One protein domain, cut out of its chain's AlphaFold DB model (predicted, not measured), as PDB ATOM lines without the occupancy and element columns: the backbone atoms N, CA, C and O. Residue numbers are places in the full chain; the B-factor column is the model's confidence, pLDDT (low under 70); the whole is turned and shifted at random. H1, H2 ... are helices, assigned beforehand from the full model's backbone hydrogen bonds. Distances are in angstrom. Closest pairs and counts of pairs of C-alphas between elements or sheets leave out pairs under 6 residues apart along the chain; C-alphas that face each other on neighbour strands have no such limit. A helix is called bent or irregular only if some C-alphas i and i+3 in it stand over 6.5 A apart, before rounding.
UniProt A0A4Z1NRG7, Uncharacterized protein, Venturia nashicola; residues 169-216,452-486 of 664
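Overview. This is residues 169 to 216 and 452 to 486 of the 664 residues of an uncharacterized protein of Venturia nashicola (UniProt A0A4Z1NRG7). A long helix, H1, is bent into a wide, open V, and the short helix H2 lies on the inner side of its bend. Residues 201 to 216, the far part of the arm H1b, stick out, while the loop of residues 466 to 486 runs away from the bend and folds back near Thr 477. The 83 printed residues hold two named helices, H1 then H2, and no named strand; the class is all helix. The whole is loose, with a radius of gyration of the C-alphas of 17.0 A, and flat, spanning 55 by 39 by 19 A.

Arrangement. Begin with H1, residues 175 to 216, assigned as one helix by its hydrogen bonds but bent: C-alphas 188 and 191 are 7.3 A apart. Its arms H1a, residues 175 to 188, and H1b, residues 191 to 216, stand at a steep tilt of 66 degrees. Past the cut, H2, residues 457 to 465, only just touches H1b, with 3 pairs of C-alphas within 8 A. On H1b this involves residues 193 to 197 alone; the closest C-alphas, of Phe 193 and Phe 465, are 7.1 A apart. H1b and H2 run opposite ways at a steep tilt of 52 degrees. H1a and H2 are apart. Each O i to N i+4 pair is within hydrogen-bond range in H1b and H2, against 7 of 10 in H1a.

Along the chain. Find C-alpha 175 at (165.410, 155.355, 161.520); from there H1a runs 19.8 A to C-alpha 188. H1b runs 37.7 A from C-alpha 191 to C-alpha 216 at (133.735, 196.288, 143.952). H2 runs 12.2 A, ending at C-alpha 465 at (160.512, 173.848, 150.517).

Size, cuts and confidence. The C-alphas of Arg 176 and Arg 216 are the two farthest apart, at 56.0 A. Residues 217 to 451 are not printed, and C-alphas 216 and 452 are 36.1 A apart across the cut, which the link from H1 to H2 spans. Look in the B-factor column for pLDDT under 70 at residues 202 to 203, 205 to 216, 454 to 455 and 471 to 486; the mean of the printed part is 72.0.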
ATOM      1  N   HIS A 169     164.178 160.956 150.159       84.00
ATOM      2  CA  HIS A 169     162.944 160.179 150.213       84.00
ATOM      3  C   HIS A 169     162.756 159.578 151.607       84.00
ATOM      4  O   HIS A 169     163.478 158.661 151.988       84.00
ATOM      5  N   ILE A 170     161.766 160.063 152.359       83.31
ATOM      6  CA  ILE A 170     161.534 159.639 153.752       83.31
ATOM      7  C   ILE A 170     161.299 158.122 153.863       83.31
ATOM      8  O   ILE A 170     161.753 157.512 154.825       83.31
ATOM      9  N   GLY A 171     160.647 157.501 152.871       79.19
ATOM     10  CA  GLY A 171     160.368 156.059 152.873       79.19
ATOM     11  C   GLY A 171     161.612 155.163 152.819       79.19
ATOM     12  O   GLY A 171     161.527 153.998 153.194       79.19
ATOM     13  N   ASP A 172     162.755 155.705 152.394       75.62
ATOM     14  CA  ASP A 172     163.994 154.942 152.179       75.62
ATOM     15  C   ASP A 172     164.996 155.100 153.310       75.62
ATOM     16  O   ASP A 172     165.988 154.374 153.389       75.62
ATOM     17  N   MET A 173     164.763 156.087 154.167       82.62
ATOM     18  CA  MET A 173     165.683 156.426 155.230       82.62
ATOM     19  C   MET A 173     165.592 155.394 156.344       82.62
ATOM     20  O   MET A 173     164.507 155.016 156.789       82.62
ATOM     21  N   THR A 174     166.749 154.981 156.858       87.62
ATOM     22  CA  THR A 174     166.766 154.245 158.118       87.62
ATOM     23  C   THR A 174     166.295 155.161 159.248       87.62
ATOM     24  O   THR A 174     166.379 156.389 159.158       87.62
ATOM     25  N   GLN A 175     165.838 154.576 160.357       89.12
ATOM     26  CA  GLN A 175     165.410 155.355 161.520       89.12
ATOM     27  C   GLN A 175     166.503 156.326 161.996       89.12
ATOM     28  O   GLN A 175     166.207 157.470 162.338       89.12
ATOM     29  N   ARG A 176     167.771 155.894 161.963       90.62
ATOM     30  CA  ARG A 176     168.917 156.728 162.334       90.62
ATOM     31  C   ARG A 176     169.086 157.905 161.376       90.62
ATOM     32  O   ARG A 176     169.196 159.043 161.832       90.62
ATOM     33  N   ASP A 177     169.064 157.645 160.074       89.25
ATOM     34  CA  ASP A 177     169.219 158.696 159.063       89.25
ATOM     35  C   ASP A 177     168.089 159.723 159.166       89.25
ATOM     36  O   ASP A 177     168.324 160.926 159.053       89.25
ATOM     37  N   PHE A 178     166.865 159.262 159.442       91.38
ATOM     38  CA  PHE A 178     165.721 160.136 159.663       91.38
ATOM     39  C   PHE A 178     165.919 161.028 160.896       91.38
ATOM     40  O   PHE A 178     165.740 162.245 160.811       91.38
ATOM     41  N   THR A 179     166.354 160.466 162.030       92.44
ATOM     42  CA  THR A 179     166.641 161.266 163.234       92.44
ATOM     43  C   THR A 179     167.752 162.292 163.005       92.44
ATOM     44  O   THR A 179     167.642 163.437 163.454       92.44
ATOM     45  N   ASP A 180     168.785 161.929 162.245       92.31
ATOM     46  CA  ASP A 180     169.878 162.827 161.877       92.31
ATOM     47  C   ASP A 180     169.400 163.949 160.948       92.31
ATOM     48  O   ASP A 180     169.784 165.106 161.122       92.31
ATOM     49  N   PHE A 181     168.524 163.644 159.992       90.31
ATOM     50  CA  PHE A 181     167.935 164.638 159.098       90.31
ATOM     51  C   PHE A 181     167.078 165.657 159.854       90.31
ATOM     52  O   PHE A 181     167.233 166.866 159.655       90.31
ATOM     53  N   VAL A 182     166.228 165.195 160.774       90.94
ATOM     54  CA  VAL A 182     165.386 166.081 161.588       90.94
ATOM     55  C   VAL A 182     166.243 166.992 162.467       90.94
ATOM     56  O   VAL A 182     166.054 168.208 162.475       90.94
ATOM     57  N   THR A 183     167.214 166.429 163.185       91.81
ATOM     58  CA  THR A 183     168.023 167.184 164.152       91.81
ATOM     59  C   THR A 183     169.042 168.109 163.491       91.81
ATOM     60  O   THR A 183     169.185 169.256 163.906       91.81
ATOM     61  N   LYS A 184     169.742 167.661 162.441       88.88
ATOM     62  CA  LYS A 184     170.846 168.425 161.836       88.88
ATOM     63  C   LYS A 184     170.391 169.359 160.717       88.88
ATOM     64  O   LYS A 184     170.952 170.447 160.590       88.88
ATOM     65  N   ARG A 185     169.417 168.948 159.894       85.69
ATOM     66  CA  ARG A 185     168.998 169.693 158.691       85.69
ATOM     67  C   ARG A 185     167.740 170.521 158.942       85.69
ATOM     68  O   ARG A 185     167.805 171.741 158.813       85.69
ATOM     69  N   LEU A 186     166.640 169.903 159.381       88.31
ATOM     70  CA  LEU A 186     165.361 170.615 159.547       88.31
ATOM     71  C   LEU A 186     165.412 171.708 160.620       88.31
ATOM     72  O   LEU A 186     164.898 172.804 160.403       88.31
ATOM     73  N   GLN A 187     166.071 171.455 161.757       86.12
ATOM     74  CA  GLN A 187     166.158 172.457 162.830       86.12
ATOM     75  C   GLN A 187     166.834 173.759 162.379       86.12
ATOM     76  O   GLN A 187     166.421 174.838 162.800       86.12
ATOM     77  N   ARG A 188     167.835 173.675 161.491       89.19
ATOM     78  CA  ARG A 188     168.538 174.852 160.959       89.19
ATOM     79  C   ARG A 188     167.682 175.639 159.966       89.19
ATOM     80  O   ARG A 188     167.763 176.860 159.943       89.19
ATOM     81  N   GLN A 189     166.835 174.952 159.202       88.88
ATOM     82  CA  GLN A 189     166.010 175.551 158.148       88.88
ATOM     83  C   GLN A 189     164.684 176.144 158.649       88.88
ATOM     84  O   GLN A 189     163.971 176.781 157.881       88.88
ATOM     85  N   LYS A 190     164.349 175.993 159.939       87.31
ATOM     86  CA  LYS A 190     163.083 176.485 160.511       87.31
ATOM     87  C   LYS A 190     162.848 177.982 160.273       87.31
ATOM     88  O   LYS A 190     161.726 178.372 159.970       87.31
ATOM     89  N   LYS A 191     163.888 178.816 160.412       86.31
ATOM     90  CA  LYS A 191     163.781 180.272 160.202       86.31
ATOM     91  C   LYS A 191     163.526 180.630 158.740       86.31
ATOM     92  O   LYS A 191     162.816 181.587 158.468       86.31
ATOM     93  N   ASP A 192     164.102 179.871 157.814       85.94
ATOM     94  CA  ASP A 192     163.911 180.110 156.384       85.94
ATOM     95  C   ASP A 192     162.545 179.610 155.919       85.94
ATOM     96  O   ASP A 192     161.882 180.291 155.145       85.94
ATOM     97  N   PHE A 193     162.062 178.496 156.477       86.94
ATOM     98  CA  PHE A 193     160.704 178.028 156.217       86.94
ATOM     99  C   PHE A 193     159.640 179.006 156.731       86.94
ATOM    100  O   PHE A 193     158.643 179.230 156.055       86.94
ATOM    101  N   ASP A 194     159.861 179.646 157.885       82.56
ATOM    102  CA  ASP A 194     158.953 180.681 158.402       82.56
ATOM    103  C   ASP A 194     158.795 181.855 157.419       82.56
ATOM    104  O   ASP A 194     157.688 182.346 157.222       82.56
ATOM    105  N   LYS A 195     159.869 182.250 156.716       79.62
ATOM    106  CA  LYS A 195     159.794 183.278 155.661       79.62
ATOM    107  C   LYS A 195     158.920 182.829 154.492       79.62
ATOM    108  O   LYS A 195     158.131 183.627 153.997       79.62
ATOM    109  N   VAL A 196     159.040 181.568 154.073       79.12
ATOM    110  CA  VAL A 196     158.224 180.994 152.987       79.12
ATOM    111  C   VAL A 196     156.752 180.941 153.386       79.12
ATOM    112  O   VAL A 196     155.896 181.366 152.620       79.12
ATOM    113  N   LEU A 197     156.451 180.501 154.609       81.69
ATOM    114  CA  LEU A 197     155.081 180.484 155.124       81.69
ATOM    115  C   LEU A 197     154.478 181.893 155.175       81.69
ATOM    116  O   LEU A 197     153.332 182.087 154.776       81.69
ATOM    117  N   ARG A 198     155.246 182.885 155.638       76.44
ATOM    118  CA  ARG A 198     154.809 184.288 155.646       76.44
ATOM    119  C   ARG A 198     154.571 184.809 154.233       76.44
ATOM    120  O   ARG A 198     153.552 185.448 154.003       76.44
ATOM    121  N   ALA A 199     155.464 184.512 153.291       71.62
ATOM    122  CA  ALA A 199     155.287 184.891 151.891       71.62
ATOM    123  C   ALA A 199     154.002 184.290 151.301       71.62
ATOM    124  O   ALA A 199     153.244 185.000 150.646       71.62
ATOM    125  N   GLU A 200     153.704 183.027 151.606       74.88
ATOM    126  CA  GLU A 200     152.499 182.359 151.116       74.88
ATOM    127  C   GLU A 200     151.214 182.922 151.738       74.88
ATOM    128  O   GLU A 200     150.242 183.184 151.032       74.88
ATOM    129  N   VAL A 201     151.207 183.194 153.046       76.19
ATOM    130  CA  VAL A 201     150.068 183.863 153.697       76.19
ATOM    131  C   VAL A 201     149.840 185.253 153.110       76.19
ATOM    132  O   VAL A 201     148.699 185.646 152.872       76.19
ATOM    133  N   LEU A 202     150.918 185.987 152.835       67.19
ATOM    134  CA  LEU A 202     150.853 187.297 152.200       67.19
ATOM    135  C   LEU A 202     150.288 187.180 150.775       67.19
ATOM    136  O   LEU A 202     149.396 187.946 150.414       67.19
ATOM    137  N   ARG A 203     150.718 186.176 150.002       67.50
ATOM    138  CA  ARG A 203     150.189 185.878 148.662       67.50
ATOM    139  C   ARG A 203     148.680 185.632 148.693       67.50
ATOM    140  O   ARG A 203     147.950 186.262 147.931       67.50
ATOM    141  N   VAL A 204     148.203 184.767 149.590       72.19
ATOM    142  CA  VAL A 204     146.767 184.477 149.759       72.19
ATOM    143  C   VAL A 204     145.997 185.742 150.142       72.19
ATOM    144  O   VAL A 204     144.997 186.069 149.509       72.19
ATOM    145  N   TYR A 205     146.506 186.504 151.111       66.81
ATOM    146  CA  TYR A 205     145.893 187.760 151.541       66.81
ATOM    147  C   TYR A 205     145.742 188.769 150.390       66.81
ATOM    148  O   TYR A 205     144.701 189.412 150.248       66.81
ATOM    149  N   LEU A 206     146.774 188.911 149.551       61.03
ATOM    150  CA  LEU A 206     146.746 189.811 148.398       61.03
ATOM    151  C   LEU A 206     145.767 189.342 147.316       61.03
ATOM    152  O   LEU A 206     145.090 190.176 146.713       61.03
ATOM    153  N   LEU A 207     145.657 188.031 147.084       65.00
ATOM    154  CA  LEU A 207     144.690 187.468 146.137       65.00
ATOM    155  C   LEU A 207     143.245 187.720 146.575       65.00
ATOM    156  O   LEU A 207     142.443 188.177 145.759       65.00
ATOM    157  N   ASP A 208     142.933 187.517 147.855       68.12
ATOM    158  CA  ASP A 208     141.603 187.805 148.405       68.12
ATOM    159  C   ASP A 208     141.258 189.293 148.253       68.12
ATOM    160  O   ASP A 208     140.180 189.656 147.773       68.12
ATOM    161  N   ARG A 209     142.209 190.183 148.573       61.97
ATOM    162  CA  ARG A 209     142.033 191.636 148.414       61.97
ATOM    163  C   ARG A 209     141.843 192.059 146.966       61.97
ATOM    164  O   ARG A 209     141.028 192.943 146.696       61.97
ATOM    165  N   ARG A 210     142.561 191.431 146.034       48.12
ATOM    166  CA  ARG A 210     142.373 191.650 144.598       48.12
ATOM    167  C   ARG A 210     140.969 191.237 144.164       48.12
ATOM    168  O   ARG A 210     140.316 192.015 143.473       48.12
ATOM    169  N   GLY A 211     140.499 190.067 144.595       57.31
ATOM    170  CA  GLY A 211     139.150 189.585 144.298       57.31
ATOM    171  C   GLY A 211     138.070 190.539 144.812       57.31
ATOM    172  O   GLY A 211     137.187 190.941 144.056       57.31
ATOM    173  N   GLU A 212     138.178 191.000 146.063       61.31
ATOM    174  CA  GLU A 212     137.258 191.997 146.632       61.31
ATOM    175  C   GLU A 212     137.257 193.317 145.845       61.31
ATOM    176  O   GLU A 212     136.199 193.902 145.606       61.31
ATOM    177  N   ALA A 213     138.436 193.806 145.451       46.78
ATOM    178  CA  ALA A 213     138.566 195.042 144.686       46.78
ATOM    179  C   ALA A 213     137.958 194.915 143.282       46.78
ATOM    180  O   ALA A 213     137.272 195.834 142.834       46.78
ATOM    181  N   GLN A 214     138.155 193.775 142.613       54.62
ATOM    182  CA  GLN A 214     137.547 193.481 141.313       54.62
ATOM    183  C   GLN A 214     136.021 193.426 141.412       54.62
ATOM    184  O   GLN A 214     135.346 194.123 140.661       54.62
ATOM    185  N   MET A 215     135.484 192.715 142.407       59.59
ATOM    186  CA  MET A 215     134.042 192.662 142.666       59.59
ATOM    187  C   MET A 215     133.460 194.052 142.949       59.59
ATOM    188  O   MET A 215     132.387 194.392 142.457       59.59
ATOM    189  N   ARG A 216     134.162 194.899 143.715       51.16
ATOM    190  CA  ARG A 216     133.735 196.288 143.952       51.16
ATOM    191  C   ARG A 216     133.749 197.114 142.674       51.16
ATOM    192  O   ARG A 216     132.794 197.846 142.450       51.16
ATOM    193  N   THR A 452     145.990 167.042 158.751       73.81
ATOM    194  CA  THR A 452     147.112 166.098 158.646       73.81
ATOM    195  C   THR A 452     147.086 165.266 157.361       73.81
ATOM    196  O   THR A 452     147.824 164.283 157.256       73.81
ATOM    197  N   THR A 453     146.226 165.586 156.389       78.12
ATOM    198  CA  THR A 453     146.129 164.798 155.155       78.12
ATOM    199  C   THR A 453     147.375 164.958 154.283       78.12
ATOM    200  O   THR A 453     148.015 166.003 154.233       78.12
ATOM    201  N   VAL A 454     147.727 163.907 153.539       67.88
ATOM    202  CA  VAL A 454     148.901 163.877 152.640       67.88
ATOM    203  C   VAL A 454     148.807 164.928 151.521       67.88
ATOM    204  O   VAL A 454     149.830 165.269 150.930       67.88
ATOM    205  N   ILE A 455     147.603 165.426 151.236       68.94
ATOM    206  CA  ILE A 455     147.291 166.388 150.170       68.94
ATOM    207  C   ILE A 455     147.154 167.815 150.744       68.94
ATOM    208  O   ILE A 455     146.956 168.760 149.986       68.94
ATOM    209  N   SER A 456     147.289 167.994 152.066       80.19
ATOM    210  CA  SER A 456     147.124 169.303 152.697       80.19
ATOM    211  C   SER A 456     148.099 170.336 152.127       80.19
ATOM    212  O   SER A 456     149.250 170.030 151.805       80.19
ATOM    213  N   GLU A 457     147.640 171.584 152.023       81.88
ATOM    214  CA  GLU A 457     148.444 172.707 151.518       81.88
ATOM    215  C   GLU A 457     149.757 172.855 152.292       81.88
ATOM    216  O   GLU A 457     150.815 173.026 151.694       81.88
ATOM    217  N   LEU A 458     149.714 172.690 153.620       85.06
ATOM    218  CA  LEU A 458     150.908 172.742 154.459       85.06
ATOM    219  C   LEU A 458     151.905 171.634 154.096       85.06
ATOM    220  O   LEU A 458     153.102 171.892 154.011       85.06
ATOM    221  N   ASN A 459     151.435 170.410 153.845       83.38
ATOM    222  CA  ASN A 459     152.305 169.318 153.417       83.38
ATOM    223  C   ASN A 459     152.883 169.555 152.015       83.38
ATOM    224  O   ASN A 459     154.030 169.178 151.775       83.38
ATOM    225  N   ASN A 460     152.142 170.197 151.111       82.69
ATOM    226  CA  ASN A 460     152.656 170.573 149.793       82.69
ATOM    227  C   ASN A 460     153.734 171.661 149.901       82.69
ATOM    228  O   ASN A 460     154.803 171.484 149.326       82.69
ATOM    229  N   LEU A 461     153.529 172.690 150.729       84.62
ATOM    230  CA  LEU A 461     154.541 173.722 151.000       84.62
ATOM    231  C   LEU A 461     155.797 173.144 151.660       84.62
ATOM    232  O   LEU A 461     156.914 173.512 151.309       84.62
ATOM    233  N   ILE A 462     155.638 172.210 152.605       86.56
ATOM    234  CA  ILE A 462     156.775 171.510 153.220       86.56
ATOM    235  C   ILE A 462     157.531 170.690 152.166       86.56
ATOM    236  O   ILE A 462     158.762 170.671 152.172       86.56
ATOM    237  N   ARG A 463     156.815 169.996 151.270       82.12
ATOM    238  CA  ARG A 463     157.432 169.221 150.184       82.12
ATOM    239  C   ARG A 463     158.180 170.105 149.210       82.12
ATOM    240  O   ARG A 463     159.291 169.746 148.849       82.12
ATOM    241  N   GLU A 464     157.593 171.222 148.818       83.38
ATOM    242  CA  GLU A 464     158.215 172.187 147.923       83.38
ATOM    243  C   GLU A 464     159.470 172.791 148.560       83.38
ATOM    244  O   GLU A 464     160.552 172.715 147.987       83.38
ATOM    245  N   PHE A 465     159.377 173.261 149.806       86.94
ATOM    246  CA  PHE A 465     160.512 173.848 150.517       86.94
ATOM    247  C   PHE A 465     161.677 172.870 150.726       86.94
ATOM    248  O   PHE A 465     162.846 173.237 150.602       86.94
ATOM    249  N   LEU A 466     161.373 171.619 151.082       87.44
ATOM    250  CA  LEU A 466     162.385 170.580 151.289       87.44
ATOM    251  C   LEU A 466     162.761 169.844 150.001       87.44
ATOM    252  O   LEU A 466     163.592 168.937 150.054       87.44
ATOM    253  N   ASP A 467     162.159 170.223 148.877       85.06
ATOM    254  CA  ASP A 467     162.324 169.608 147.569       85.06
ATOM    255  C   ASP A 467     162.106 168.083 147.584       85.06
ATOM    256  O   ASP A 467     162.887 167.308 147.029       85.06
ATOM    257  N   MET A 468     161.073 167.628 148.295       83.12
ATOM    258  CA  MET A 468     160.780 166.212 148.514       83.12
ATOM    259  C   MET A 468     159.874 165.626 147.423       83.12
ATOM    260  O   MET A 468     158.958 166.294 146.942       83.12
ATOM    261  N   PRO A 469     160.060 164.342 147.074       78.56
ATOM    262  CA  PRO A 469     159.167 163.634 146.162       78.56
ATOM    263  C   PRO A 469     157.754 163.485 146.740       78.56
ATOM    264  O   PRO A 469     157.561 163.367 147.955       78.56
ATOM    265  N   GLY A 470     156.760 163.436 145.850       70.75
ATOM    266  CA  GLY A 470     155.368 163.181 146.216       70.75
ATOM    267  C   GLY A 470     155.196 161.836 146.930       70.75
ATOM    268  O   GLY A 470     155.849 160.845 146.601       70.75
ATOM    269  N   VAL A 471     154.304 161.791 147.920       64.81
ATOM    270  CA  VAL A 471     153.997 160.566 148.671       64.81
ATOM    271  C   VAL A 471     152.754 159.914 148.071       64.81
ATOM    272  O   VAL A 471     151.753 160.588 147.838       64.81
ATOM    273  N   LYS A 472     152.798 158.595 147.845       57.47
ATOM    274  CA  LYS A 472     151.653 157.822 147.342       57.47
ATOM    275  C   LYS A 472     150.476 157.929 148.319       57.47
ATOM    276  O   LYS A 472     150.510 157.368 149.412       57.47
ATOM    277  N   SER A 473     149.415 158.616 147.908       51.25
ATOM    278  CA  SER A 473     148.119 158.588 148.584       51.25
ATOM    279  C   SER A 473     147.444 157.246 148.259       51.25
ATOM    280  O   SER A 473     147.069 156.977 147.121       51.25
ATOM    281  N   LYS A 474     147.342 156.351 149.251       47.19
ATOM    282  CA  LYS A 474     146.604 155.078 149.118       47.19
ATOM    283  C   LYS A 474     145.121 155.217 149.507       47.19
ATOM    284  O   LYS A 474     144.377 154.254 149.378       47.19
ATOM    285  N   VAL A 475     144.698 156.368 150.037       39.78
ATOM    286  CA  VAL A 475     143.565 156.404 150.982       39.78
ATOM    287  C   VAL A 475     142.272 157.025 150.444       39.78
ATOM    288  O   VAL A 475     141.230 156.712 151.001       39.78
ATOM    289  N   LEU A 476     142.253 157.830 149.374       42.47
ATOM    290  CA  LEU A 476     141.038 158.624 149.087       42.47
ATOM    291  C   LEU A 476     140.237 158.245 147.844       42.47
ATOM    292  O   LEU A 476     139.049 158.540 147.785       42.47
ATOM    293  N   THR A 477     140.802 157.508 146.897       35.81
ATOM    294  CA  THR A 477     139.999 156.897 145.838       35.81
ATOM    295  C   THR A 477     140.542 155.490 145.616       35.81
ATOM    296  O   THR A 477     141.750 155.271 145.652       35.81
ATOM    297  N   GLY A 478     139.695 154.481 145.403       37.25
ATOM    298  CA  GLY A 478     140.146 153.107 145.103       37.25
ATOM    299  C   GLY A 478     141.037 152.988 143.850       37.25
ATOM    300  O   GLY A 478     141.477 151.896 143.496       37.25
ATOM    301  N   LYS A 479     141.319 154.109 143.179       38.06
ATOM    302  CA  LYS A 479     142.409 154.305 142.238       38.06
ATOM    303  C   LYS A 479     143.518 155.018 143.007       38.06
ATOM    304  O   LYS A 479     143.428 156.205 143.262       38.06
ATOM    305  N   SER A 480     144.574 154.306 143.392       38.34
ATOM    306  CA  SER A 480     145.792 154.987 143.844       38.34
ATOM    307  C   SER A 480     146.114 156.100 142.840       38.34
ATOM    308  O   SER A 480     146.126 155.818 141.641       38.34
ATOM    309  N   ASP A 481     146.357 157.325 143.296       38.50
ATOM    310  CA  ASP A 481     146.993 158.341 142.464       38.50
ATOM    311  C   ASP A 481     148.427 157.845 142.234       38.50
ATOM    312  O   ASP A 481     149.343 158.060 143.031       38.50
ATOM    313  N   LYS A 482     148.589 157.013 141.196       42.94
ATOM    314  CA  LYS A 482     149.797 156.213 140.906       42.94
ATOM    315  C   LYS A 482     150.969 157.067 140.427       42.94
ATOM    316  O   LYS A 482     152.079 156.561 140.294       42.94
ATOM    317  N   ALA A 483     150.731 158.363 140.233       39.38
ATOM    318  CA  ALA A 483     151.677 159.309 139.668       39.38
ATOM    319  C   ALA A 483     152.747 159.813 140.652       39.38
ATOM    320  O   ALA A 483     153.705 160.455 140.218       39.38
ATOM    321  N   ALA A 484     152.665 159.469 141.945       45.69
ATOM    322  CA  ALA A 484     153.812 159.581 142.847       45.69
ATOM    323  C   ALA A 484     154.847 158.509 142.469       45.69
ATOM    324  O   ALA A 484     154.950 157.442 143.085       45.69
ATOM    325  N   ALA A 485     155.572 158.781 141.383       52.00
ATOM    326  CA  ALA A 485     156.738 158.022 140.996       52.00
ATOM    327  C   ALA A 485     157.723 158.075 142.155       52.00
ATOM    328  O   ALA A 485     158.121 159.149 142.605       52.00
ATOM    329  N   GLU A 486     158.079 156.896 142.653       63.00
ATOM    330  CA  GLU A 486     159.210 156.771 143.558       63.00
ATOM    331  C   GLU A 486     160.405 157.474 142.908       63.00
ATOM    332  O   GLU A 486     160.630 157.287 141.705       63.00
TER     333      GLU A 486